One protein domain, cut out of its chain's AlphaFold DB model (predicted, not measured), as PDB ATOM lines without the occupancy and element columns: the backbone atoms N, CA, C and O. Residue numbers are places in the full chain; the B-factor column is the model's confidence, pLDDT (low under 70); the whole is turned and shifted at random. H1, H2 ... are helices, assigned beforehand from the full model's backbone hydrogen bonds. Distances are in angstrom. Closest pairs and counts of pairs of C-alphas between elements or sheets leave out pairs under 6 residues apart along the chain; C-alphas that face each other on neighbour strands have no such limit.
ATOM      1  N   HIS A  61     -25.736   1.018  -3.816       59.88
ATOM      2  CA  HIS A  61     -24.567   0.320  -4.346       59.88
ATOM      3  C   HIS A  61     -23.484   1.255  -4.908       59.88
ATOM      4  O   HIS A  61     -22.356   0.833  -5.151       59.88
ATOM      5  N   THR A  62     -23.811   2.533  -5.085       62.09
ATOM      6  CA  THR A  62     -22.883   3.586  -5.519       62.09
ATOM      7  C   THR A  62     -22.314   4.428  -4.369       62.09
ATOM      8  O   THR A  62     -21.532   5.344  -4.621       62.09
ATOM      9  N   ASP A  63     -22.664   4.139  -3.108       70.06
ATOM     10  CA  ASP A  63     -22.179   4.910  -1.958       70.06
ATOM     11  C   ASP A  63     -20.672   4.658  -1.709       70.06
ATOM     12  O   ASP A  63     -20.262   3.522  -1.443       70.06
ATOM     13  N   PRO A  64     -19.817   5.698  -1.728       72.31
ATOM     14  CA  PRO A  64     -18.381   5.547  -1.496       72.31
ATOM     15  C   PRO A  64     -18.035   5.003  -0.100       72.31
ATOM     16  O   PRO A  64     -17.001   4.349   0.060       72.31
ATOM     17  N   LYS A  65     -18.878   5.226   0.918       77.56
ATOM     18  CA  LYS A  65     -18.681   4.635   2.254       77.56
ATOM     19  C   LYS A  65     -18.884   3.125   2.229       77.56
ATOM     20  O   LYS A  65     -18.126   2.408   2.879       77.56
ATOM     21  N   LEU A  66     -19.856   2.643   1.454       75.69
ATOM     22  CA  LEU A  66     -20.110   1.213   1.284       75.69
ATOM     23  C   LEU A  66     -18.932   0.528   0.579       75.69
ATOM     24  O   LEU A  66     -18.471  -0.518   1.034       75.69
ATOM     25  N   VAL A  67     -18.391   1.156  -0.470       76.00
ATOM     26  CA  VAL A  67     -17.195   0.663  -1.178       76.00
ATOM     27  C   VAL A  67     -15.992   0.577  -0.236       76.00
ATOM     28  O   VAL A  67     -15.315  -0.448  -0.202       76.00
ATOM     29  N   LYS A  68     -15.764   1.601   0.596       81.25
ATOM     30  CA  LYS A  68     -14.692   1.586   1.602       81.25
ATOM     31  C   LYS A  68     -14.882   0.483   2.651       81.25
ATOM     32  O   LYS A  68     -13.924  -0.153   3.081       81.25
ATOM     33  N   CYS A  69     -16.115   0.223   3.065       84.50
ATOM     34  CA  CYS A  69     -16.389  -0.868   3.990       84.50
ATOM     35  C   CYS A  69     -16.150  -2.242   3.363       84.50
ATOM     36  O   CYS A  69     -15.554  -3.114   3.997       84.50
ATOM     37  N   LEU A  70     -16.527  -2.410   2.095       82.12
ATOM     38  CA  LEU A  70     -16.217  -3.612   1.330       82.12
ATOM     39  C   LEU A  70     -14.698  -3.804   1.166       82.12
ATOM     40  O   LEU A  70     -14.201  -4.925   1.265       82.12
ATOM     41  N   GLU A  71     -13.940  -2.730   0.945       79.38
ATOM     42  CA  GLU A  71     -12.470  -2.748   0.917       79.38
ATOM     43  C   GLU A  71     -11.868  -3.264   2.218       79.38
ATOM     44  O   GLU A  71     -11.031  -4.169   2.214       79.38
ATOM     45  N   GLU A  72     -12.292  -2.688   3.340       85.06
ATOM     46  CA  GLU A  72     -11.803  -3.087   4.653       85.06
ATOM     47  C   GLU A  72     -12.138  -4.555   4.937       85.06
ATOM     48  O   GLU A  72     -11.281  -5.290   5.435       85.06
ATOM     49  N   TYR A  73     -13.343  -4.993   4.565       85.88
ATOM     50  CA  TYR A  73     -13.799  -6.370   4.728       85.88
ATOM     51  C   TYR A  73     -13.022  -7.360   3.846       85.88
ATOM     52  O   TYR A  73     -12.455  -8.331   4.343       85.88
ATOM     53  N   THR A  74     -12.898  -7.083   2.548       81.88
ATOM     54  CA  THR A  74     -12.134  -7.936   1.618       81.88
ATOM     55  C   THR A  74     -10.652  -8.007   1.972       81.88
ATOM     56  O   THR A  74     -10.038  -9.058   1.799       81.88
ATOM     57  N   ARG A  75     -10.073  -6.933   2.524       84.56
ATOM     58  CA  ARG A  75      -8.704  -6.947   3.053       84.56
ATOM     59  C   ARG A  75      -8.573  -7.837   4.290       84.56
ATOM     60  O   ARG A  75      -7.576  -8.540   4.398       84.56
ATOM     61  N   LYS A  76      -9.551  -7.822   5.208       85.31
ATOM     62  CA  LYS A  76      -9.561  -8.715   6.386       85.31
ATOM     63  C   LYS A  76      -9.581 -10.191   5.986       85.31
ATOM     64  O   LYS A  76      -8.950 -10.997   6.656       85.31
ATOM     65  N   LEU A  77     -10.272 -10.519   4.896       82.88
ATOM     66  CA  LEU A  77     -10.368 -11.879   4.357       82.88
ATOM     67  C   LEU A  77      -9.218 -12.253   3.396       82.88
ATOM     68  O   LEU A  77      -9.272 -13.304   2.772       82.88
ATOM     69  N   ASP A  78      -8.209 -11.390   3.229       80.94
ATOM     70  CA  ASP A  78      -7.115 -11.534   2.249       80.94
ATOM     71  C   ASP A  78      -7.578 -11.787   0.793       80.94
ATOM     72  O   ASP A  78      -6.864 -12.323  -0.052       80.94
ATOM     73  N   LEU A  79      -8.773 -11.303   0.438       74.25
ATOM     74  CA  LEU A  79      -9.351 -11.433  -0.909       74.25
ATOM     75  C   LEU A  79      -8.820 -10.371  -1.887       74.25
ATOM     76  O   LEU A  79      -9.336 -10.191  -2.991       74.25
ATOM     77  N   SER A  80      -7.780  -9.639  -1.485       63.66
ATOM     78  CA  SER A  80      -7.172  -8.563  -2.274       63.66
ATOM     79  C   SER A  80      -6.399  -9.073  -3.499       63.66
ATOM     80  O   SER A  80      -6.233  -8.332  -4.468       63.66
ATOM     81  N   LYS A  81      -5.970 -10.343  -3.480       58.88
ATOM     82  CA  LYS A  81      -5.157 -10.996  -4.525       58.88
ATOM     83  C   LYS A  81      -5.908 -12.094  -5.285       58.88
ATOM     84  O   LYS A  81      -5.284 -12.970  -5.876       58.88
ATOM     85  N   CYS A  82      -7.236 -12.065  -5.248       64.62
ATOM     86  CA  CYS A  82      -8.081 -13.107  -5.821       64.62
ATOM     87  C   CYS A  82      -7.865 -13.207  -7.347       64.62
ATOM     88  O   CYS A  82      -8.254 -12.312  -8.097       64.62
ATOM     89  N   GLY A  83      -7.184 -14.271  -7.787       51.50
ATOM     90  CA  GLY A  83      -6.743 -14.488  -9.170       51.50
ATOM     91  C   GLY A  83      -6.979 -15.912  -9.673       51.50
ATOM     92  O   GLY A  83      -6.314 -16.337 -10.614       51.50
ATOM     93  N   VAL A  84      -7.883 -16.659  -9.037       51.31
ATOM     94  CA  VAL A  84      -8.131 -18.063  -9.374       51.31
ATOM     95  C   VAL A  84      -9.426 -18.181 -10.171       51.31
ATOM     96  O   VAL A  84     -10.466 -17.641  -9.800       51.31
ATOM     97  N   ASN A  85      -9.317 -18.871 -11.302       50.81
ATOM     98  CA  ASN A  85     -10.428 -19.309 -12.127       50.81
ATOM     99  C   ASN A  85     -10.989 -20.584 -11.491       50.81
ATOM    100  O   ASN A  85     -10.628 -21.689 -11.887       50.81
ATOM    101  N   GLU A  86     -11.766 -20.430 -10.426       52.38
ATOM    102  CA  GLU A  86     -12.493 -21.551  -9.850       52.38
ATOM    103  C   GLU A  86     -13.870 -21.610 -10.517       52.38
ATOM    104  O   GLU A  86     -14.643 -20.649 -10.455       52.38
ATOM    105  N   ASP A  87     -14.167 -22.736 -11.171       55.00
ATOM    106  CA  ASP A  87     -15.529 -23.118 -11.551       55.00
ATOM    107  C   ASP A  87     -16.305 -23.424 -10.265       55.00
ATOM    108  O   ASP A  87     -16.540 -24.575  -9.900       55.00
ATOM    109  N   VAL A  88     -16.631 -22.378  -9.508       62.78
ATOM    110  CA  VAL A  88     -17.403 -22.524  -8.280       62.78
ATOM    111  C   VAL A  88     -18.875 -22.413  -8.618       62.78
ATOM    112  O   VAL A  88     -19.353 -21.363  -9.057       62.78
ATOM    113  N   GLN A  89     -19.613 -23.476  -8.320       73.38
ATOM    114  CA  GLN A  89     -21.069 -23.458  -8.229       73.38
ATOM    115  C   GLN A  89     -21.492 -22.642  -6.991       73.38
ATOM    116  O   GLN A  89     -21.867 -23.174  -5.944       73.38
ATOM    117  N   LEU A  90     -21.380 -21.312  -7.096       75.88
ATOM    118  CA  LEU A  90     -21.689 -20.359  -6.023       75.88
ATOM    119  C   LEU A  90     -23.129 -20.497  -5.520       75.88
ATOM    120  O   LEU A  90     -23.374 -20.371  -4.322       75.88
ATOM    121  N   PHE A  91     -24.063 -20.769  -6.432       77.56
ATOM    122  CA  PHE A  91     -25.468 -20.980  -6.105       77.56
ATOM    123  C   PHE A  91     -25.665 -22.219  -5.224       77.56
ATOM    124  O   PHE A  91     -26.205 -22.097  -4.130       77.56
ATOM    125  N   GLU A  92     -25.156 -23.377  -5.655       81.75
ATOM    126  CA  GLU A  92     -25.253 -24.640  -4.903       81.75
ATOM    127  C   GLU A  92     -24.568 -24.525  -3.534       81.75
ATOM    128  O   GLU A  92     -25.049 -25.039  -2.526       81.75
ATOM    129  N   THR A  93     -23.462 -23.775  -3.470       83.44
ATOM    130  CA  THR A  93     -22.772 -23.506  -2.204       83.44
ATOM    131  C   THR A  93     -23.646 -22.678  -1.258       83.44
ATOM    132  O   THR A  93     -23.740 -22.992  -0.075       83.44
ATOM    133  N   LEU A  94     -24.305 -21.627  -1.757       85.19
ATOM    134  CA  LEU A  94     -25.213 -20.798  -0.958       85.19
ATOM    135  C   LEU A  94     -26.461 -21.564  -0.510       85.19
ATOM    136  O   LEU A  94     -26.892 -21.387   0.629       85.19
ATOM    137  N   GLU A  95     -27.002 -22.429  -1.365       87.38
ATOM    138  CA  GLU A  95     -28.106 -23.328  -1.024       87.38
ATOM    139  C   GLU A  95     -27.709 -24.273   0.118       87.38
ATOM    140  O   GLU A  95     -28.378 -24.308   1.150       87.38
ATOM    141  N   SER A  96     -26.547 -24.926   0.014       89.62
ATOM    142  CA  SER A  96     -26.024 -25.798   1.074       89.62
ATOM    143  C   SER A  96     -25.776 -25.056   2.398       89.62
ATOM    144  O   SER A  96     -26.061 -25.582   3.481       89.62
ATOM    145  N   ILE A  97     -25.288 -23.810   2.344       91.31
ATOM    146  CA  ILE A  97     -25.140 -22.956   3.534       91.31
ATOM    147  C   ILE A  97     -26.511 -22.664   4.154       91.31
ATOM    148  O   ILE A  97     -26.656 -22.734   5.377       91.31
ATOM    149  N   HIS A  98     -27.518 -22.359   3.333       89.94
ATOM    150  CA  HIS A  98     -28.876 -22.081   3.795       89.94
ATOM    151  C   HIS A  98     -29.527 -23.302   4.459       89.94
ATOM    152  O   HIS A  98     -30.150 -23.171   5.518       89.94
ATOM    153  N   GLU A  99     -29.339 -24.491   3.887       91.19
ATOM    154  CA  GLU A  99     -29.780 -25.758   4.476       91.19
ATOM    155  C   GLU A  99     -29.092 -26.016   5.820       91.19
ATOM    156  O   GLU A  99     -29.761 -26.252   6.827       91.19
ATOM    157  N   THR A 100     -27.763 -25.884   5.869       91.62
ATOM    158  CA  THR A 100     -26.977 -26.087   7.099       91.62
ATOM    159  C   THR A 100     -27.413 -25.122   8.200       91.62
ATOM    160  O   THR A 100     -27.606 -25.515   9.352       91.62
ATOM    161  N   TYR A 101     -27.623 -23.854   7.848       93.31
ATOM    162  CA  TYR A 101     -28.139 -22.853   8.770       93.31
ATOM    163  C   TYR A 101     -29.545 -23.214   9.273       93.31
ATOM    164  O   TYR A 101     -29.812 -23.136  10.472       93.31
ATOM    165  N   SER A 102     -30.426 -23.673   8.383       93.25
ATOM    166  CA  SER A 102     -31.784 -24.101   8.736       93.25
ATOM    167  C   SER A 102     -31.793 -25.303   9.684       93.25
ATOM    168  O   SER A 102     -32.587 -25.330  10.625       93.25
ATOM    169  N   GLU A 103     -30.892 -26.270   9.499       93.12
ATOM    170  CA  GLU A 103     -30.708 -27.378  10.445       93.12
ATOM    171  C   GLU A 103     -30.186 -26.890  11.802       93.12
ATOM    172  O   GLU A 103     -30.711 -27.293  12.844       93.12
ATOM    173  N   ALA A 104     -29.221 -25.966  11.813       92.12
ATOM    174  CA  ALA A 104     -28.706 -25.374  13.046       92.12
ATOM    175  C   ALA A 104     -29.801 -24.631  13.833       92.12
ATOM    176  O   ALA A 104     -29.827 -24.691  15.063       92.12
ATOM    177  N   LEU A 105     -30.754 -23.986  13.152       93.38
ATOM    178  CA  LEU A 105     -31.886 -23.330  13.812       93.38
ATOM    179  C   LEU A 105     -32.806 -24.306  14.562       93.38
ATOM    180  O   LEU A 105     -33.397 -23.917  15.568       93.38
ATOM    181  N   LYS A 106     -32.905 -25.574  14.142       93.12
ATOM    182  CA  LYS A 106     -33.766 -26.572  14.812       93.12
ATOM    183  C   LYS A 106     -33.293 -26.927  16.220       93.12
ATOM    184  O   LYS A 106     -34.092 -27.388  17.031       93.12
ATOM    185  N   ILE A 107     -32.007 -26.736  16.501       93.31
ATOM    186  CA  ILE A 107     -31.400 -27.022  17.806       93.31
ATOM    187  C   ILE A 107     -31.231 -25.763  18.670       93.31
ATOM    188  O   ILE A 107     -30.725 -25.859  19.788       93.31
ATOM    189  N   VAL A 108     -31.672 -24.593  18.190       93.00
ATOM    190  CA  VAL A 108     -31.636 -23.346  18.962       93.00
ATOM    191  C   VAL A 108     -32.581 -23.443  20.167       93.00
ATOM    192  O   VAL A 108     -33.771 -23.730  20.004       93.00
ATOM    193  N   PRO A 109     -32.098 -23.177  21.395       91.06
ATOM    194  CA  PRO A 109     -32.947 -23.165  22.577       91.06
ATOM    195  C   PRO A 109     -34.061 -22.119  22.481       91.06
ATOM    196  O   PRO A 109     -33.802 -20.938  22.261       91.06
ATOM    197  N   LEU A 110     -35.301 -22.520  22.779       88.81
ATOM    198  CA  LEU A 110     -36.459 -21.616  22.726       88.81
ATOM    199  C   LEU A 110     -36.309 -20.364  23.613       88.81
ATOM    200  O   LEU A 110     -36.841 -19.309  23.294       88.81
ATOM    201  N   LYS A 111     -35.548 -20.474  24.708       89.38
ATOM    202  CA  LYS A 111     -35.247 -19.372  25.638       89.38
ATOM    203  C   LYS A 111     -34.377 -18.255  25.037       89.38
ATOM    204  O   LYS A 111     -34.213 -17.230  25.685       89.38
ATOM    205  N   TRP A 112     -33.754 -18.476  23.876       90.25
ATOM    206  CA  TRP A 112     -32.919 -17.472  23.204       90.25
ATOM    207  C   TRP A 112     -33.732 -16.535  22.325       90.25
ATOM    208  O   TRP A 112     -33.326 -15.398  22.116       90.25
ATOM    209  N   TYR A 113     -34.890 -16.976  21.833       85.62
ATOM    210  CA  TYR A 113     -35.789 -16.080  21.120       85.62
ATOM    211  C   TYR A 113     -36.248 -14.976  22.070       85.62
ATOM    212  O   TYR A 113     -36.611 -15.242  23.215       85.62
ATOM    213  N   HIS A 114     -36.197 -13.736  21.588       86.31
ATOM    214  CA  HIS A 114     -36.427 -12.514  22.369       86.31
ATOM    215  C   HIS A 114     -35.350 -12.175  23.406       86.31
ATOM    216  O   HIS A 114     -35.502 -11.201  24.144       86.31
ATOM    217  N   ALA A 115     -34.245 -12.927  23.465       86.50
ATOM    218  CA  ALA A 115     -33.068 -12.456  24.174       86.50
ATOM    219  C   ALA A 115     -32.509 -11.229  23.450       86.50
ATOM    220  O   ALA A 115     -32.453 -11.197  22.217       86.50
ATOM    221  N   GLN A 116     -32.097 -10.230  24.228       84.19
ATOM    222  CA  GLN A 116     -31.542  -9.000  23.691       84.19
ATOM    223  C   GLN A 116     -30.269  -9.317  22.904       84.19
ATOM    224  O   GLN A 116     -29.325  -9.896  23.442       84.19
ATOM    225  N   SER A 117     -30.252  -8.935  21.631       69.44
ATOM    226  CA  SER A 117     -29.148  -9.212  20.713       69.44
ATOM    227  C   SER A 117     -28.507  -7.906  20.263       69.44
ATOM    228  O   SER A 117     -28.468  -7.593  19.075       69.44
ATOM    229  N   GLY A 118     -28.029  -7.105  21.217       66.75
ATOM    230  CA  GLY A 118     -27.264  -5.910  20.867       66.75
ATOM    231  C   GLY A 118     -26.052  -6.278  20.005       66.75
ATOM    232  O   GLY A 118     -25.467  -7.352  20.175       66.75
ATOM    233  N   LEU A 119     -25.656  -5.401  19.076       62.84
ATOM    234  CA  LEU A 119     -24.357  -5.549  18.422       62.84
ATOM    235  C   LEU A 119     -23.264  -5.387  19.476       62.84
ATOM    236  O   LEU A 119     -23.133  -4.334  20.106       62.84
ATOM    237  N   GLU A 120     -22.445  -6.415  19.634       58.56
ATOM    238  CA  GLU A 120     -21.271  -6.337  20.484       58.56
ATOM    239  C   GLU A 120     -20.217  -5.461  19.786       58.56
ATOM    240  O   GLU A 120     -19.614  -5.856  18.792       58.56
ATOM    241  N   SER A 121     -20.065  -4.218  20.258       55.44
ATOM    242  CA  SER A 121     -19.087  -3.222  19.786       55.44
ATOM    243  C   SER A 121     -18.895  -3.174  18.255       55.44
ATOM    244  O   SER A 121     -17.804  -3.465  17.746       55.44
ATOM    245  N   PRO A 122     -19.933  -2.795  17.485       68.81
ATOM    246  CA  PRO A 122     -19.867  -2.896  16.039       68.81
ATOM    247  C   PRO A 122     -18.858  -1.924  15.447       68.81
ATOM    248  O   PRO A 122     -18.771  -0.752  15.841       68.81
ATOM    249  N   SER A 123     -18.128  -2.406  14.444       73.81
ATOM    250  CA  SER A 123     -17.283  -1.546  13.622       73.81
ATOM    251  C   SER A 123     -18.122  -0.452  12.951       73.81
ATOM    252  O   SER A 123     -19.326  -0.606  12.738       73.81
ATOM    253  N   ASN A 124     -17.488   0.656  12.561       76.50
ATOM    254  CA  ASN A 124     -18.186   1.739  11.856       76.50
ATOM    255  C   ASN A 124     -18.889   1.251  10.576       76.50
ATOM    256  O   ASN A 124     -19.927   1.792  10.210       76.50
ATOM    257  N   CYS A 125     -18.351   0.214   9.930       78.62
ATOM    258  CA  CYS A 125     -18.962  -0.406   8.761       78.62
ATOM    259  C   CYS A 125     -20.201  -1.226   9.104       78.62
ATOM    260  O   CYS A 125     -21.218  -1.081   8.437       78.62
ATOM    261  N   GLN A 126     -20.164  -2.006  10.182       76.31
ATOM    262  CA  GLN A 126     -21.342  -2.733  10.654       76.31
ATOM    263  C   GLN A 126     -22.462  -1.766  11.050       76.31
ATOM    264  O   GLN A 126     -23.587  -1.948  10.607       76.31
ATOM    265  N   LYS A 127     -22.148  -0.679  11.770       79.38
ATOM    266  CA  LYS A 127     -23.135   0.366  12.114       79.38
ATOM    267  C   LYS A 127     -23.761   1.039  10.893       79.38
ATOM    268  O   LYS A 127     -24.890   1.500  10.956       79.38
ATOM    269  N   PHE A 128     -22.998   1.172   9.812       77.50
ATOM    270  CA  PHE A 128     -23.469   1.825   8.594       77.50
ATOM    271  C   PHE A 128     -24.327   0.895   7.726       77.50
ATOM    272  O   PHE A 128     -25.267   1.353   7.082       77.50
ATOM    273  N   ILE A 129     -23.983  -0.392   7.675       76.81
ATOM    274  CA  ILE A 129     -24.524  -1.342   6.694       76.81
ATOM    275  C   ILE A 129     -25.638  -2.200   7.292       76.81
ATOM    276  O   ILE A 129     -26.593  -2.539   6.589       76.81
ATOM    277  N   LEU A 130     -25.516  -2.573   8.565       80.88
ATOM    278  CA  LEU A 130     -26.420  -3.509   9.216       80.88
ATOM    279  C   LEU A 130     -27.564  -2.766   9.916       80.88
ATOM    280  O   LEU A 130     -27.351  -1.676  10.445       80.88
ATOM    281  N   PRO A 131     -28.785  -3.325   9.905       79.38
ATOM    282  CA  PRO A 131     -29.882  -2.782  10.693       79.38
ATOM    283  C   PRO A 131     -29.577  -2.875  12.190       79.38
ATOM    284  O   PRO A 131     -28.905  -3.804  12.640       79.38
ATOM    285  N   GLU A 132     -30.119  -1.936  12.959       80.62
ATOM    286  CA  GLU A 132     -30.232  -2.082  14.408       80.62
ATOM    287  C   GLU A 132     -31.342  -3.102  14.684       80.62
ATOM    288  O   GLU A 132     -32.463  -2.933  14.204       80.62
ATOM    289  N   LEU A 133     -31.002  -4.191  15.375       83.19
ATOM    290  CA  LEU A 133     -31.923  -5.277  15.713       83.19
ATOM    291  C   LEU A 133     -31.904  -5.476  17.222       83.19
ATOM    292  O   LEU A 133     -30.828  -5.544  17.824       83.19
ATOM    293  N   ASP A 134     -33.091  -5.574  17.812       79.06
ATOM    294  CA  ASP A 134     -33.240  -5.531  19.267       79.06
ATOM    295  C   ASP A 134     -33.179  -6.924  19.899       79.06
ATOM    296  O   ASP A 134     -32.729  -7.078  21.041       79.06
ATOM    297  N   ASP A 135     -33.597  -7.954  19.157       86.12
ATOM    298  CA  ASP A 135     -33.654  -9.319  19.661       86.12
ATOM    299  C   ASP A 135     -33.148 -10.400  18.690       86.12
ATOM    300  O   ASP A 135     -33.089 -10.248  17.464       86.12
ATOM    301  N   PHE A 136     -32.777 -11.540  19.278       87.75
ATOM    302  CA  PHE A 136     -32.212 -12.680  18.556       87.75
ATOM    303  C   PHE A 136     -33.142 -13.196  17.446       87.75
ATOM    304  O   PHE A 136     -32.685 -13.705  16.420       87.75
ATOM    305  N   THR A 137     -34.457 -13.063  17.624       89.75
ATOM    306  CA  THR A 137     -35.456 -13.492  16.641       89.75
ATOM    307  C   THR A 137     -35.386 -12.624  15.390       89.75
ATOM    308  O   THR A 137     -35.440 -13.141  14.271       89.75
ATOM    309  N   GLU A 138     -35.281 -11.310  15.565       89.69
ATOM    310  CA  GLU A 138     -35.119 -10.361  14.468       89.69
ATOM    311  C   GLU A 138     -33.798 -10.582  13.733       89.69
ATOM    312  O   GLU A 138     -33.779 -10.574  12.498       89.69
ATOM    313  N   LEU A 139     -32.723 -10.876  14.467       89.31
ATOM    314  CA  LEU A 139     -31.429 -11.227  13.884       89.31
ATOM    315  C   LEU A 139     -31.518 -12.479  13.005       89.31
ATOM    316  O   LEU A 139     -31.133 -12.434  11.835       89.31
ATOM    317  N   VAL A 140     -32.118 -13.560  13.509       90.88
ATOM    318  CA  VAL A 140     -32.328 -14.799  12.738       90.88
ATOM    319  C   VAL A 140     -33.143 -14.539  11.469       90.88
ATOM    320  O   VAL A 140     -32.750 -14.977  10.386       90.88
ATOM    321  N   LYS A 141     -34.260 -13.805  11.572       90.12
ATOM    322  CA  LYS A 141     -35.110 -13.469  10.415       90.12
ATOM    323  C   LYS A 141     -34.362 -12.637   9.377       90.12
ATOM    324  O   LYS A 141     -34.521 -12.858   8.176       90.12
ATOM    325  N   THR A 142     -33.549 -11.689   9.834       88.00
ATOM    326  CA  THR A 142     -32.776 -10.818   8.945       88.00
ATOM    327  C   THR A 142     -31.695 -11.609   8.215       88.00
ATOM    328  O   THR A 142     -31.549 -11.438   7.005       88.00
ATOM    329  N   VAL A 143     -31.010 -12.532   8.899       90.44
ATOM    330  CA  VAL A 143     -30.034 -13.448   8.283       90.44
ATOM    331  C   VAL A 143     -30.686 -14.315   7.200       90.44
ATOM    332  O   VAL A 143     -30.166 -14.380   6.089       90.44
ATOM    333  N   ILE A 144     -31.857 -14.911   7.466       89.81
ATOM    334  CA  ILE A 144     -32.611 -15.698   6.466       89.81
ATOM    335  C   ILE A 144     -32.895 -14.856   5.218       89.81
ATOM    336  O   ILE A 144     -32.643 -15.291   4.095       89.81
ATOM    337  N   ARG A 145     -33.394 -13.632   5.412       86.44
ATOM    338  CA  ARG A 145     -33.722 -12.726   4.308       86.44
ATOM    339  C   ARG A 145     -32.487 -12.347   3.491       86.44
ATOM    340  O   ARG A 145     -32.556 -12.317   2.263       86.44
ATOM    341  N   GLU A 146     -31.377 -12.030   4.154       86.31
ATOM    342  CA  GLU A 146     -30.137 -11.667   3.466       86.31
ATOM    343  C   GLU A 146     -29.525 -12.859   2.723       86.31
ATOM    344  O   GLU A 146     -29.022 -12.652   1.622       86.31
ATOM    345  N   PHE A 147     -29.656 -14.096   3.222       86.94
ATOM    346  CA  PHE A 147     -29.276 -15.292   2.461       86.94
ATOM    347  C   PHE A 147     -30.045 -15.404   1.144       86.94
ATOM    348  O   PHE A 147     -29.424 -15.485   0.084       86.94
ATOM    349  N   SER A 148     -31.381 -15.336   1.184       85.75
ATOM    350  CA  SER A 148     -32.199 -15.392  -0.036       85.75
ATOM    351  C   SER A 148     -31.881 -14.234  -0.989       85.75
ATOM    352  O   SER A 148     -31.821 -14.411  -2.205       85.75
ATOM    353  N   SER A 149     -31.634 -13.039  -0.445       84.44
ATOM    354  CA  SER A 149     -31.271 -11.858  -1.233       84.44
ATOM    355  C   SER A 149     -29.894 -11.999  -1.897       84.44
ATOM    356  O   SER A 149     -29.739 -11.634  -3.064       84.44
ATOM    357  N   ALA A 150     -28.907 -12.552  -1.187       83.94
ATOM    358  CA  ALA A 150     -27.576 -12.829  -1.716       83.94
ATOM    359  C   ALA A 150     -27.613 -13.922  -2.790       83.94
ATOM    360  O   ALA A 150     -27.031 -13.730  -3.854       83.94
ATOM    361  N   GLN A 151     -28.352 -15.012  -2.563       84.31
ATOM    362  CA  GLN A 151     -28.538 -16.084  -3.544       84.31
ATOM    363  C   GLN A 151     -29.172 -15.557  -4.834       84.31
ATOM    364  O   GLN A 151     -28.628 -15.775  -5.913       84.31
ATOM    365  N   HIS A 152     -30.245 -14.764  -4.731       82.75
ATOM    366  CA  HIS A 152     -30.856 -14.117  -5.894       82.75
ATOM    367  C   HIS A 152     -29.886 -13.160  -6.608       82.75
ATOM    368  O   HIS A 152     -29.872 -13.080  -7.834       82.75
ATOM    369  N   ALA A 153     -29.056 -12.408  -5.878       78.19
ATOM    370  CA  ALA A 153     -28.066 -11.527  -6.499       78.19
ATOM    371  C   ALA A 153     -26.967 -12.309  -7.240       78.19
ATOM    372  O   ALA A 153     -26.554 -11.890  -8.320       78.19
ATOM    373  N   VAL A 154     -26.528 -13.440  -6.682       78.50
ATOM    374  CA  VAL A 154     -25.516 -14.331  -7.266       78.50
ATOM    375  C   VAL A 154     -26.048 -15.086  -8.483       78.50
ATOM    376  O   VAL A 154     -25.328 -15.199  -9.468       78.50
ATOM    377  N   ASP A 155     -27.302 -15.532  -8.469       76.44
ATOM    378  CA  ASP A 155     -27.961 -16.141  -9.635       76.44
ATOM    379  C   ASP A 155     -28.004 -15.164 -10.827       76.44
ATOM    380  O   ASP A 155     -27.712 -15.489 -11.974       76.44
ATOM    381  N   ASN A 156     -28.226 -13.884 -10.525       68.31
ATOM    382  CA  ASN A 156     -28.196 -12.816 -11.518       68.31
ATOM    383  C   ASN A 156     -26.778 -12.368 -11.937       68.31
ATOM    384  O   ASN A 156     -26.655 -11.457 -12.760       68.31
ATOM    385  N   LEU A 157     -25.711 -12.958 -11.382       68.31
ATOM    386  CA  LEU A 157     -24.322 -12.570 -11.655       68.31
ATOM    387  C   LEU A 157     -23.880 -12.944 -13.074       68.31
ATOM    388  O   LEU A 157     -23.065 -12.243 -13.665       68.31
ATOM    389  N   GLU A 158     -24.408 -14.033 -13.637       53.88
ATOM    390  CA  GLU A 158     -24.029 -14.499 -14.981       53.88
ATOM    391  C   GLU A 158     -24.588 -13.612 -16.101       53.88
ATOM    392  O   GLU A 158     -24.029 -13.567 -17.195       53.88
ATOM    393  N   PHE A 159     -25.628 -12.830 -15.801       50.50
ATOM    394  CA  PHE A 159     -26.230 -11.849 -16.710       50.50
ATOM    395  C   PHE A 159     -25.513 -10.491 -16.701       50.50
ATOM    396  O   PHE A 159     -25.932  -9.553 -17.381       50.50
ATOM    397  N   ILE A 160     -24.433 -10.362 -15.930       48.88
ATOM    398  CA  ILE A 160     -23.595  -9.169 -15.909       48.88
ATOM    399  C   ILE A 160     -22.663  -9.216 -17.122       48.88
ATOM    400  O   ILE A 160     -21.588  -9.820 -17.102       48.88
ATOM    401  N   GLU A 161     -23.079  -8.552 -18.200       45.06
ATOM    402  CA  GLU A 161     -22.169  -8.190 -19.284       45.06
ATOM    403  C   GLU A 161     -21.006  -7.382 -18.704       45.06
ATOM    404  O   GLU A 161     -21.208  -6.451 -17.925       45.06
ATOM    405  N   ALA A 162     -19.777  -7.752 -19.071       42.03
ATOM    406  CA  ALA A 162     -18.546  -7.105 -18.635       42.03
ATOM    407  C   ALA A 162     -18.592  -5.584 -18.891       42.03
ATOM    408  O   ALA A 162     -18.228  -5.107 -19.969       42.03
ATOM    409  N   SER A 163     -19.042  -4.812 -17.898       38.91
ATOM    410  CA  SER A 163     -19.185  -3.368 -18.025       38.91
ATOM    411  C   SER A 163     -17.793  -2.732 -18.059       38.91
ATOM    412  O   SER A 163     -16.999  -2.771 -17.116       38.91
ATOM    413  N   LYS A 164     -17.432  -2.180 -19.220       39.50
ATOM    414  CA  LYS A 164     -16.180  -1.443 -19.392       39.50
ATOM    415  C   LYS A 164     -16.301  -0.063 -18.716       39.50
ATOM    416  O   LYS A 164     -16.740   0.881 -19.361       39.50
ATOM    417  N   LYS A 165     -15.747   0.035 -17.493       39.22
ATOM    418  CA  LYS A 165     -15.200   1.243 -16.802       39.22
ATOM    419  C   LYS A 165     -16.196   2.231 -16.132       39.22
ATOM    420  O   LYS A 165     -17.331   2.306 -16.585       39.22
ATOM    421  N   PRO A 166     -15.796   2.976 -15.054       43.00
ATOM    422  CA  PRO A 166     -14.565   3.786 -14.943       43.00
ATOM    423  C   PRO A 166     -13.652   3.572 -13.715       43.00
ATOM    424  O   PRO A 166     -13.924   2.803 -12.798       43.00
ATOM    425  N   ASP A 167     -12.498   4.241 -13.791       40.59
ATOM    426  CA  ASP A 167     -11.277   4.129 -12.989       40.59
ATOM    427  C   ASP A 167     -11.452   4.371 -11.475       40.59
ATOM    428  O   ASP A 167     -11.200   5.455 -10.955       40.59
ATOM    429  N   SER A 168     -11.792   3.318 -10.735       39.84
ATOM    430  CA  SER A 168     -11.493   3.203  -9.305       39.84
ATOM    431  C   SER A 168     -10.760   1.884  -9.051       39.84
ATOM    432  O   SER A 168     -10.859   0.944  -9.844       39.84
ATOM    433  N   PHE A 169      -9.991   1.794  -7.966       42.78
ATOM    434  CA  PHE A 169      -9.235   0.588  -7.596       42.78
ATOM    435  C   PHE A 169     -10.122  -0.674  -7.415       42.78
ATOM    436  O   PHE A 169      -9.583  -1.778  -7.377       42.78
ATOM    437  N   HIS A 170     -11.461  -0.531  -7.414       42.94
ATOM    438  CA  HIS A 170     -12.458  -1.619  -7.487       42.94
ATOM    439  C   HIS A 170     -13.181  -1.720  -8.815       42.94
ATOM    440  O   HIS A 170     -14.328  -2.163  -8.863       42.94
ATOM    441  N   SER A 171     -12.512  -1.414  -9.923       40.47
ATOM    442  CA  SER A 171     -12.937  -2.032 -11.168       40.47
ATOM    443  C   SER A 171     -12.939  -3.546 -10.932       40.47
ATOM    444  O   SER A 171     -11.872  -4.165 -10.840       40.47
ATOM    445  N   VAL A 172     -14.122  -4.151 -10.839       45.69
ATOM    446  CA  VAL A 172     -14.344  -5.534 -11.246       45.69
ATOM    447  C   VAL A 172     -13.963  -5.547 -12.728       45.69
ATOM    448  O   VAL A 172     -14.791  -5.390 -13.612       45.69
ATOM    449  N   ARG A 173     -12.653  -5.570 -13.012       44.81
ATOM    450  CA  ARG A 173     -12.082  -5.457 -14.366       44.81
ATOM    451  C   ARG A 173     -12.539  -6.626 -15.242       44.81
ATOM    452  O   ARG A 173     -12.421  -6.552 -16.460       44.81
ATOM    453  N   SER A 174     -13.051  -7.682 -14.609       55.03
ATOM    454  CA  SER A 174     -13.683  -8.845 -15.208       55.03
ATOM    455  C   SER A 174     -14.626  -9.519 -14.203       55.03
ATOM    456  O   SER A 174     -14.376  -9.495 -12.995       55.03
ATOM    457  N   VAL A 175     -15.668 -10.185 -14.708       62.16
ATOM    458  CA  VAL A 175     -16.593 -11.050 -13.943       62.16
ATOM    459  C   VAL A 175     -15.840 -12.065 -13.068       62.16
ATOM    460  O   VAL A 175     -16.269 -12.367 -11.959       62.16
ATOM    461  N   VAL A 176     -14.664 -12.517 -13.513       64.31
ATOM    462  CA  VAL A 176     -13.773 -13.438 -12.785       64.31
ATOM    463  C   VAL A 176     -13.340 -12.872 -11.427       64.31
ATOM    464  O   VAL A 176     -13.394 -13.570 -10.416       64.31
ATOM    465  N   ALA A 177     -12.964 -11.590 -11.363       68.12
ATOM    466  CA  ALA A 177     -12.536 -10.967 -10.110       68.12
ATOM    467  C   ALA A 177     -13.697 -10.814  -9.109       68.12
ATOM    468  O   ALA A 177     -13.491 -10.950  -7.902       68.12
ATOM    469  N   ALA A 178     -14.919 -10.560  -9.596       72.88
ATOM    470  CA  ALA A 178     -16.115 -10.549  -8.751       72.88
ATOM    471  C   ALA A 178     -16.469 -11.954  -8.264       72.88
ATOM    472  O   ALA A 178     -16.640 -12.126  -7.060       72.88
ATOM    473  N   LYS A 179     -16.502 -12.956  -9.156       75.44
ATOM    474  CA  LYS A 179     -16.756 -14.362  -8.791       75.44
ATOM    475  C   LYS A 179     -15.785 -14.840  -7.704       75.44
ATOM    476  O   LYS A 179     -16.235 -15.403  -6.715       75.44
ATOM    477  N   CYS A 180     -14.495 -14.514  -7.807       77.94
ATOM    478  CA  CYS A 180     -13.495 -14.882  -6.797       77.94
ATOM    479  C   CYS A 180     -13.734 -14.200  -5.432       77.94
ATOM    480  O   CYS A 180     -13.699 -14.851  -4.389       77.94
ATOM    481  N   LYS A 181     -14.039 -12.893  -5.412       80.38
ATOM    482  CA  LYS A 181     -14.364 -12.182  -4.160       80.38
ATOM    483  C   LYS A 181     -15.649 -12.710  -3.518       80.38
ATOM    484  O   LYS A 181     -15.678 -12.907  -2.309       80.38
ATOM    485  N   ILE A 182     -16.686 -12.942  -4.324       83.38
ATOM    486  CA  ILE A 182     -17.962 -13.519  -3.881       83.38
ATOM    487  C   ILE A 182     -17.714 -14.906  -3.301       83.38
ATOM    488  O   ILE A 182     -18.170 -15.178  -2.199       83.38
ATOM    489  N   TRP A 183     -16.930 -15.744  -3.979       85.44
ATOM    490  CA  TRP A 183     -16.562 -17.058  -3.466       85.44
ATOM    491  C   TRP A 183     -15.887 -16.983  -2.097       85.44
ATOM    492  O   TRP A 183     -16.318 -17.664  -1.173       85.44
ATOM    493  N   GLY A 184     -14.891 -16.110  -1.932       86.00
ATOM    494  CA  GLY A 184     -14.220 -15.935  -0.645       86.00
ATOM    495  C   GLY A 184     -15.172 -15.506   0.477       86.00
ATOM    496  O   GLY A 184     -15.068 -15.993   1.601       86.00
ATOM    497  N   MET A 185     -16.144 -14.640   0.172       88.38
ATOM    498  CA  MET A 185     -17.184 -14.251   1.132       88.38
ATOM    499  C   MET A 185     -18.132 -15.411   1.447       88.38
ATOM    500  O   MET A 185     -18.419 -15.645   2.615       88.38
ATOM    501  N   VAL A 186     -18.576 -16.164   0.438       89.19
ATOM    502  CA  VAL A 186     -19.447 -17.341   0.596       89.19
ATOM    503  C   VAL A 186     -18.754 -18.433   1.413       89.19
ATOM    504  O   VAL A 186     -19.355 -18.990   2.331       89.19
ATOM    505  N   SER A 187     -17.478 -18.703   1.136       89.06
ATOM    506  CA  SER A 187     -16.649 -19.641   1.896       89.06
ATOM    507  C   SER A 187     -16.535 -19.214   3.359       89.06
ATOM    508  O   SER A 187     -16.789 -20.025   4.250       89.06
ATOM    509  N   HIS A 188     -16.271 -17.930   3.617       91.62
ATOM    510  CA  HIS A 188     -16.260 -17.402   4.978       91.62
ATOM    511  C   HIS A 188     -17.620 -17.562   5.674       91.62
ATOM    512  O   HIS A 188     -17.679 -17.986   6.827       91.62
ATOM    513  N   THR A 189     -18.724 -17.289   4.974       93.12
ATOM    514  CA  THR A 189     -20.074 -17.483   5.516       93.12
ATOM    515  C   THR A 189     -20.345 -18.942   5.886       93.12
ATOM    516  O   THR A 189     -20.949 -19.199   6.925       93.12
ATOM    517  N   ASN A 190     -19.863 -19.904   5.095       93.19
ATOM    518  CA  ASN A 190     -19.970 -21.329   5.422       93.19
ATOM    519  C   ASN A 190     -19.279 -21.663   6.755       93.19
ATOM    520  O   ASN A 190     -19.851 -22.339   7.613       93.19
ATOM    521  N   ASP A 191     -18.064 -21.151   6.960       94.38
ATOM    522  CA  ASP A 191     -17.325 -21.356   8.207       94.38
ATOM    523  C   ASP A 191     -18.044 -20.722   9.405       94.38
ATOM    524  O   ASP A 191     -18.123 -21.324  10.481       94.38
ATOM    525  N   LEU A 192     -18.633 -19.539   9.212       95.69
ATOM    526  CA  LEU A 192     -19.446 -18.887  10.234       95.69
ATOM    527  C   LEU A 192     -20.710 -19.686  10.572       95.69
ATOM    528  O   LEU A 192     -21.039 -19.811  11.749       95.69
ATOM    529  N   VAL A 193     -21.396 -20.278   9.591       95.94
ATOM    530  CA  VAL A 193     -22.578 -21.120   9.846       95.94
ATOM    531  C   VAL A 193     -22.210 -22.374  10.646       95.94
ATOM    532  O   VAL A 193     -22.888 -22.694  11.623       95.94
ATOM    533  N   LYS A 194     -21.090 -23.033  10.330       94.88
ATOM    534  CA  LYS A 194     -20.581 -24.166  11.131       94.88
ATOM    535  C   LYS A 194     -20.216 -23.746  12.557       94.88
ATOM    536  O   LYS A 194     -20.475 -24.468  13.526       94.88
ATOM    537  N   ARG A 195     -19.623 -22.557  12.712       95.44
ATOM    538  CA  ARG A 195     -19.322 -21.978  14.026       95.44
ATOM    539  C   ARG A 195     -20.596 -21.656  14.806       95.44
ATOM    540  O   ARG A 195     -20.642 -21.914  16.009       95.44
ATOM    541  N   PHE A 196     -21.623 -21.136  14.139       95.94
ATOM    542  CA  PHE A 196     -22.928 -20.878  14.737       95.94
ATOM    543  C   PHE A 196     -23.545 -22.180  15.244       95.94
ATOM    544  O   PHE A 196     -23.864 -22.268  16.426       95.94
ATOM    545  N   GLU A 197     -23.603 -23.220  14.409       95.38
ATOM    546  CA  GLU A 197     -24.096 -24.542  14.810       95.38
ATOM    547  C   GLU A 197     -23.355 -25.073  16.048       95.38
ATOM    548  O   GLU A 197     -23.973 -25.515  17.018       95.38
ATOM    549  N   THR A 198     -22.024 -24.966  16.056       95.38
ATOM    550  CA  THR A 198     -21.196 -25.365  17.203       95.38
ATOM    551  C   THR A 198     -21.545 -24.562  18.460       95.38
ATOM    552  O   THR A 198     -21.688 -25.135  19.538       95.38
ATOM    553  N   SER A 199     -21.741 -23.249  18.332       94.19
ATOM    554  CA  SER A 199     -22.088 -22.358  19.451       94.19
ATOM    555  C   SER A 199     -23.477 -22.668  20.015       94.19
ATOM    556  O   SER A 199     -23.661 -22.709  21.232       94.19
ATOM    557  N   VAL A 200     -24.437 -22.986  19.142       93.69
ATOM    558  CA  VAL A 200     -25.772 -23.446  19.539       93.69
ATOM    559  C   VAL A 200     -25.683 -24.765  20.311       93.69
ATOM    560  O   VAL A 200     -26.272 -24.880  21.386       93.69
ATOM    561  N   ARG A 201     -24.888 -25.735  19.835       93.62
ATOM    562  CA  ARG A 201     -24.661 -27.016  20.536       93.62
ATOM    563  C   ARG A 201     -24.001 -26.835  21.904       93.62
ATOM    564  O   ARG A 201     -24.319 -27.575  22.832       93.62
ATOM    565  N   MET A 202     -23.111 -25.854  22.041       94.88
ATOM    566  CA  MET A 202     -22.497 -25.492  23.324       94.88
ATOM    567  C   MET A 202     -23.426 -24.664  24.228       94.88
ATOM    568  O   MET A 202     -23.082 -24.405  25.379       94.88
ATOM    569  N   ASN A 203     -24.613 -24.281  23.743       92.50
ATOM    570  CA  ASN A 203     -25.551 -23.392  24.425       92.50
ATOM    571  C   ASN A 203     -24.884 -22.057  24.847       92.50
ATOM    572  O   ASN A 203     -25.155 -21.527  25.927       92.50
ATOM    573  N   ASP A 204     -24.067 -21.489  23.957       93.06
ATOM    574  CA  ASP A 204     -23.441 -20.173  24.116       93.06
ATOM    575  C   ASP A 204     -24.154 -19.121  23.248       93.06
ATOM    576  O   ASP A 204     -23.948 -19.044  22.034       93.06
ATOM    577  N   ILE A 205     -25.032 -18.330  23.873       90.69
ATOM    578  CA  ILE A 205     -25.846 -17.326  23.172       90.69
ATOM    579  C   ILE A 205     -25.026 -16.114  22.723       90.69
ATOM    580  O   ILE A 205     -25.336 -15.521  21.692       90.69
ATOM    581  N   GLU A 206     -23.989 -15.744  23.470       89.94
ATOM    582  CA  GLU A 206     -23.173 -14.561  23.192       89.94
ATOM    583  C   GLU A 206     -22.350 -14.801  21.926       89.94
ATOM    584  O   GLU A 206     -22.462 -14.051  20.949       89.94
ATOM    585  N   ILE A 207     -21.651 -15.940  21.867       91.00
ATOM    586  CA  ILE A 207     -20.902 -16.341  20.672       91.00
ATOM    587  C   ILE A 207     -21.853 -16.601  19.498       91.00
ATOM    588  O   ILE A 207     -21.547 -16.199  18.372       91.00
ATOM    589  N   ALA A 208     -23.011 -17.231  19.726       92.31
ATOM    590  CA  ALA A 208     -23.990 -17.465  18.664       92.31
ATOM    591  C   ALA A 208     -24.512 -16.146  18.069       92.31
ATOM    592  O   ALA A 208     -24.547 -16.000  16.849       92.31
ATOM    593  N   THR A 209     -24.844 -15.167  18.913       91.38
ATOM    594  CA  THR A 209     -25.320 -13.840  18.490       91.38
ATOM    595  C   THR A 209     -24.235 -13.081  17.728       91.38
ATOM    596  O   THR A 209     -24.486 -12.579  16.634       91.38
ATOM    597  N   SER A 210     -23.007 -13.055  18.252       90.69
ATOM    598  CA  SER A 210     -21.854 -12.445  17.575       90.69
ATOM    599  C   SER A 210     -21.587 -13.096  16.210       90.69
ATOM    600  O   SER A 210     -21.345 -12.410  15.214       90.69
ATOM    601  N   THR A 211     -21.720 -14.423  16.126       93.31
ATOM    602  CA  THR A 211     -21.562 -15.169  14.870       93.31
ATOM    603  C   THR A 211     -22.682 -14.845  13.876       93.31
ATOM    604  O   THR A 211     -22.399 -14.650  12.698       93.31
ATOM    605  N   LEU A 212     -23.936 -14.717  14.321       92.25
ATOM    606  CA  LEU A 212     -25.049 -14.303  13.457       92.25
ATOM    607  C   LEU A 212     -24.841 -12.903  12.867       92.25
ATOM    608  O   LEU A 212     -25.110 -12.697  11.684       92.25
ATOM    609  N   TRP A 213     -24.310 -11.958  13.647       91.06
ATOM    610  CA  TRP A 213     -23.948 -10.633  13.133       91.06
ATOM    611  C   TRP A 213     -22.872 -10.700  12.044       91.06
ATOM    612  O   TRP A 213     -22.972 -10.001  11.035       91.06
ATOM    613  N   GLN A 214     -21.877 -11.576  12.205       91.44
ATOM    614  CA  GLN A 214     -20.848 -11.807  11.185       91.44
ATOM    615  C   GLN A 214     -21.429 -12.471   9.927       91.44
ATOM    616  O   GLN A 214     -21.082 -12.077   8.815       91.44
ATOM    617  N   ILE A 215     -22.351 -13.431  10.080       92.75
ATOM    618  CA  ILE A 215     -23.062 -14.060   8.952       92.75
ATOM    619  C   ILE A 215     -23.851 -13.004   8.175       92.75
ATOM    620  O   ILE A 215     -23.829 -12.996   6.940       92.75
ATOM    621  N   LEU A 216     -24.525 -12.105   8.894       90.56
ATOM    622  CA  LEU A 216     -25.296 -11.023   8.301       90.56
ATOM    623  C   LEU A 216     -24.393 -10.076   7.497       90.56
ATOM    624  O   LEU A 216     -24.678  -9.807   6.332       90.56
ATOM    625  N   GLU A 217     -23.273  -9.637   8.079       89.12
ATOM    626  CA  GLU A 217     -22.264  -8.810   7.400       89.12
ATOM    627  C   GLU A 217     -21.736  -9.478   6.124       89.12
ATOM    628  O   GLU A 217     -21.743  -8.869   5.047       89.12
ATOM    629  N   ALA A 218     -21.334 -10.747   6.221       90.50
ATOM    630  CA  ALA A 218     -20.798 -11.509   5.099       90.50
ATOM    631  C   ALA A 218     -21.822 -11.664   3.964       90.50
ATOM    632  O   ALA A 218     -21.498 -11.463   2.788       90.50
ATOM    633  N   SER A 219     -23.075 -11.962   4.307       89.44
ATOM    634  CA  SER A 219     -24.176 -12.109   3.345       89.44
ATOM    635  C   SER A 219     -24.512 -10.784   2.661       89.44
ATOM    636  O   SER A 219     -24.654 -10.735   1.435       89.44
ATOM    637  N   THR A 220     -24.549  -9.682   3.414       87.06
ATOM    638  CA  THR A 220     -24.792  -8.353   2.845       87.06
ATOM    639  C   THR A 220     -23.672  -7.926   1.892       87.06
ATOM    640  O   THR A 220     -23.963  -7.402   0.811       87.06
ATOM    641  N   PHE A 221     -22.402  -8.196   2.217       86.25
ATOM    642  CA  PHE A 221     -21.292  -7.925   1.296       86.25
ATOM    643  C   PHE A 221     -21.279  -8.845   0.072       86.25
ATOM    644  O   PHE A 221     -20.940  -8.384  -1.022       86.25
ATOM    645  N   THR A 222     -21.706 -10.101   0.220       85.94
ATOM    646  CA  THR A 222     -21.894 -11.037  -0.903       85.94
ATOM    647  C   THR A 222     -22.918 -10.474  -1.887       85.94
ATOM    648  O   THR A 222     -22.613 -10.303  -3.071       85.94
ATOM    649  N   ARG A 223     -24.101 -10.083  -1.388       84.38
ATOM    650  CA  ARG A 223     -25.146  -9.430  -2.188       84.38
ATOM    651  C   ARG A 223     -24.619  -8.177  -2.878       84.38
ATOM    652  O   ARG A 223     -24.813  -8.006  -4.078       84.38
ATOM    653  N   PHE A 224     -23.963  -7.296  -2.125       78.69
ATOM    654  CA  PHE A 224     -23.455  -6.037  -2.661       78.69
ATOM    655  C   PHE A 224     -22.438  -6.262  -3.785       78.69
ATOM    656  O   PHE A 224     -22.560  -5.667  -4.855       78.69
ATOM    657  N   THR A 225     -21.485  -7.172  -3.584       78.75
ATOM    658  CA  THR A 225     -20.466  -7.502  -4.590       78.75
ATOM    659  C   THR A 225     -21.088  -8.094  -5.853       78.75
ATOM    660  O   THR A 225     -20.643  -7.773  -6.954       78.75
ATOM    661  N   ALA A 226     -22.144  -8.901  -5.715       76.50
ATOM    662  CA  ALA A 226     -22.879  -9.433  -6.856       76.50
ATOM    663  C   ALA A 226     -23.671  -8.353  -7.616       76.50
ATOM    664  O   ALA A 226     -23.747  -8.386  -8.842       76.50
ATOM    665  N   LEU A 227     -24.208  -7.349  -6.914       72.62
ATOM    666  CA  LEU A 227     -24.937  -6.235  -7.529       72.62
ATOM    667  C   LEU A 227     -24.030  -5.187  -8.186       72.62
ATOM    668  O   LEU A 227     -24.461  -4.570  -9.155       72.62
ATOM    669  N   LEU A 228     -22.786  -5.007  -7.722       65.25
ATOM    670  CA  LEU A 228     -21.812  -4.081  -8.329       65.25
ATOM    671  C   LEU A 228     -21.552  -4.352  -9.816       65.25
ATOM    672  O   LEU A 228     -21.120  -3.457 -10.539       65.25
ATOM    673  N   GLY A 229     -21.787  -5.578 -10.275       50.31
ATOM    674  CA  GLY A 229     -21.651  -5.911 -11.681       50.31
ATOM    675  C   GLY A 229     -22.829  -5.449 -12.551       50.31
ATOM    676  O   GLY A 229     -22.659  -5.325 -13.760       50.31
TER     677      GLY A 229
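Overview. This is residues 61 to 229 of the 235 residues of an uncharacterized protein of [Candida] duobushaemulonis (UniProt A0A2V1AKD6). Four long helices, H2, H4, H5 and H6, stand side by side in an elongated up-and-down bundle, each running against the one before it in the chain; the shorter H1 and H3 lie steeply tilted beside H6. Long links, residues 107 to 123 and 156 to 174, reach out at opposite ends of the bundle. The printed part has 169 residues with six named helices, H1 to H6 in order, and no named strand: all helix. It is compact, with a radius of gyration of the C-alphas of 16.2 A and spans of 52 by 31 by 24 A.

Arrangement. H1, residues 64 to 76, only just touches H3, residues 124 to 129, with 3 pairs of C-alphas within 8 A and with its residues 66 to 69 alone; the closest C-alphas, of Cys 69 and Cys 125, are 5.4 A apart. H1 is close to but not clearly touching H6, residues 205 to 227; the closest C-alphas, of Leu 70 and Phe 221, are 6.7 A apart. H2, residues 90 to 106, touches H5, residues 175 to 201, at a shallow tilt of 14 degrees, the same way, closest at C-alphas 104 and 197, 5.0 A. H2 touches H4, residues 136 to 155, opposite ways at 17 degrees, closest at C-alphas 91 and 151, 6.3 A. H4 touches H6, the same way at 25 degrees, closest at C-alphas 150 and 223, 4.2 A. H5 and H6 form a helical hairpin at 16 degrees, closest at C-alphas 199 and 208, 5.3 A. H2 and H6 are apart. Every O i to N i+4 pair is within hydrogen-bond range in H1, H3, H4, H5 and H6, and 12 of 13 in H2.

Along the chain. H1 begins at C-alpha 64 (-18.381, 5.547, -1.496). H2 is 24.9 A long, H4 28.7 A, H5 38.8 A and H6 32.7 A, ending at C-alpha 227 (-24.937, -6.235, -7.529).

Size, cuts and confidence. The C-alphas farthest apart, of Lys 111 and Lys 164, are 52.1 A apart. The printed part has no cut. The links H1 to H2, H2 to H3 and H4 to H5 are long. The pLDDT is under 70 in 41 residues, among them 80 to 88 and 156 to 177.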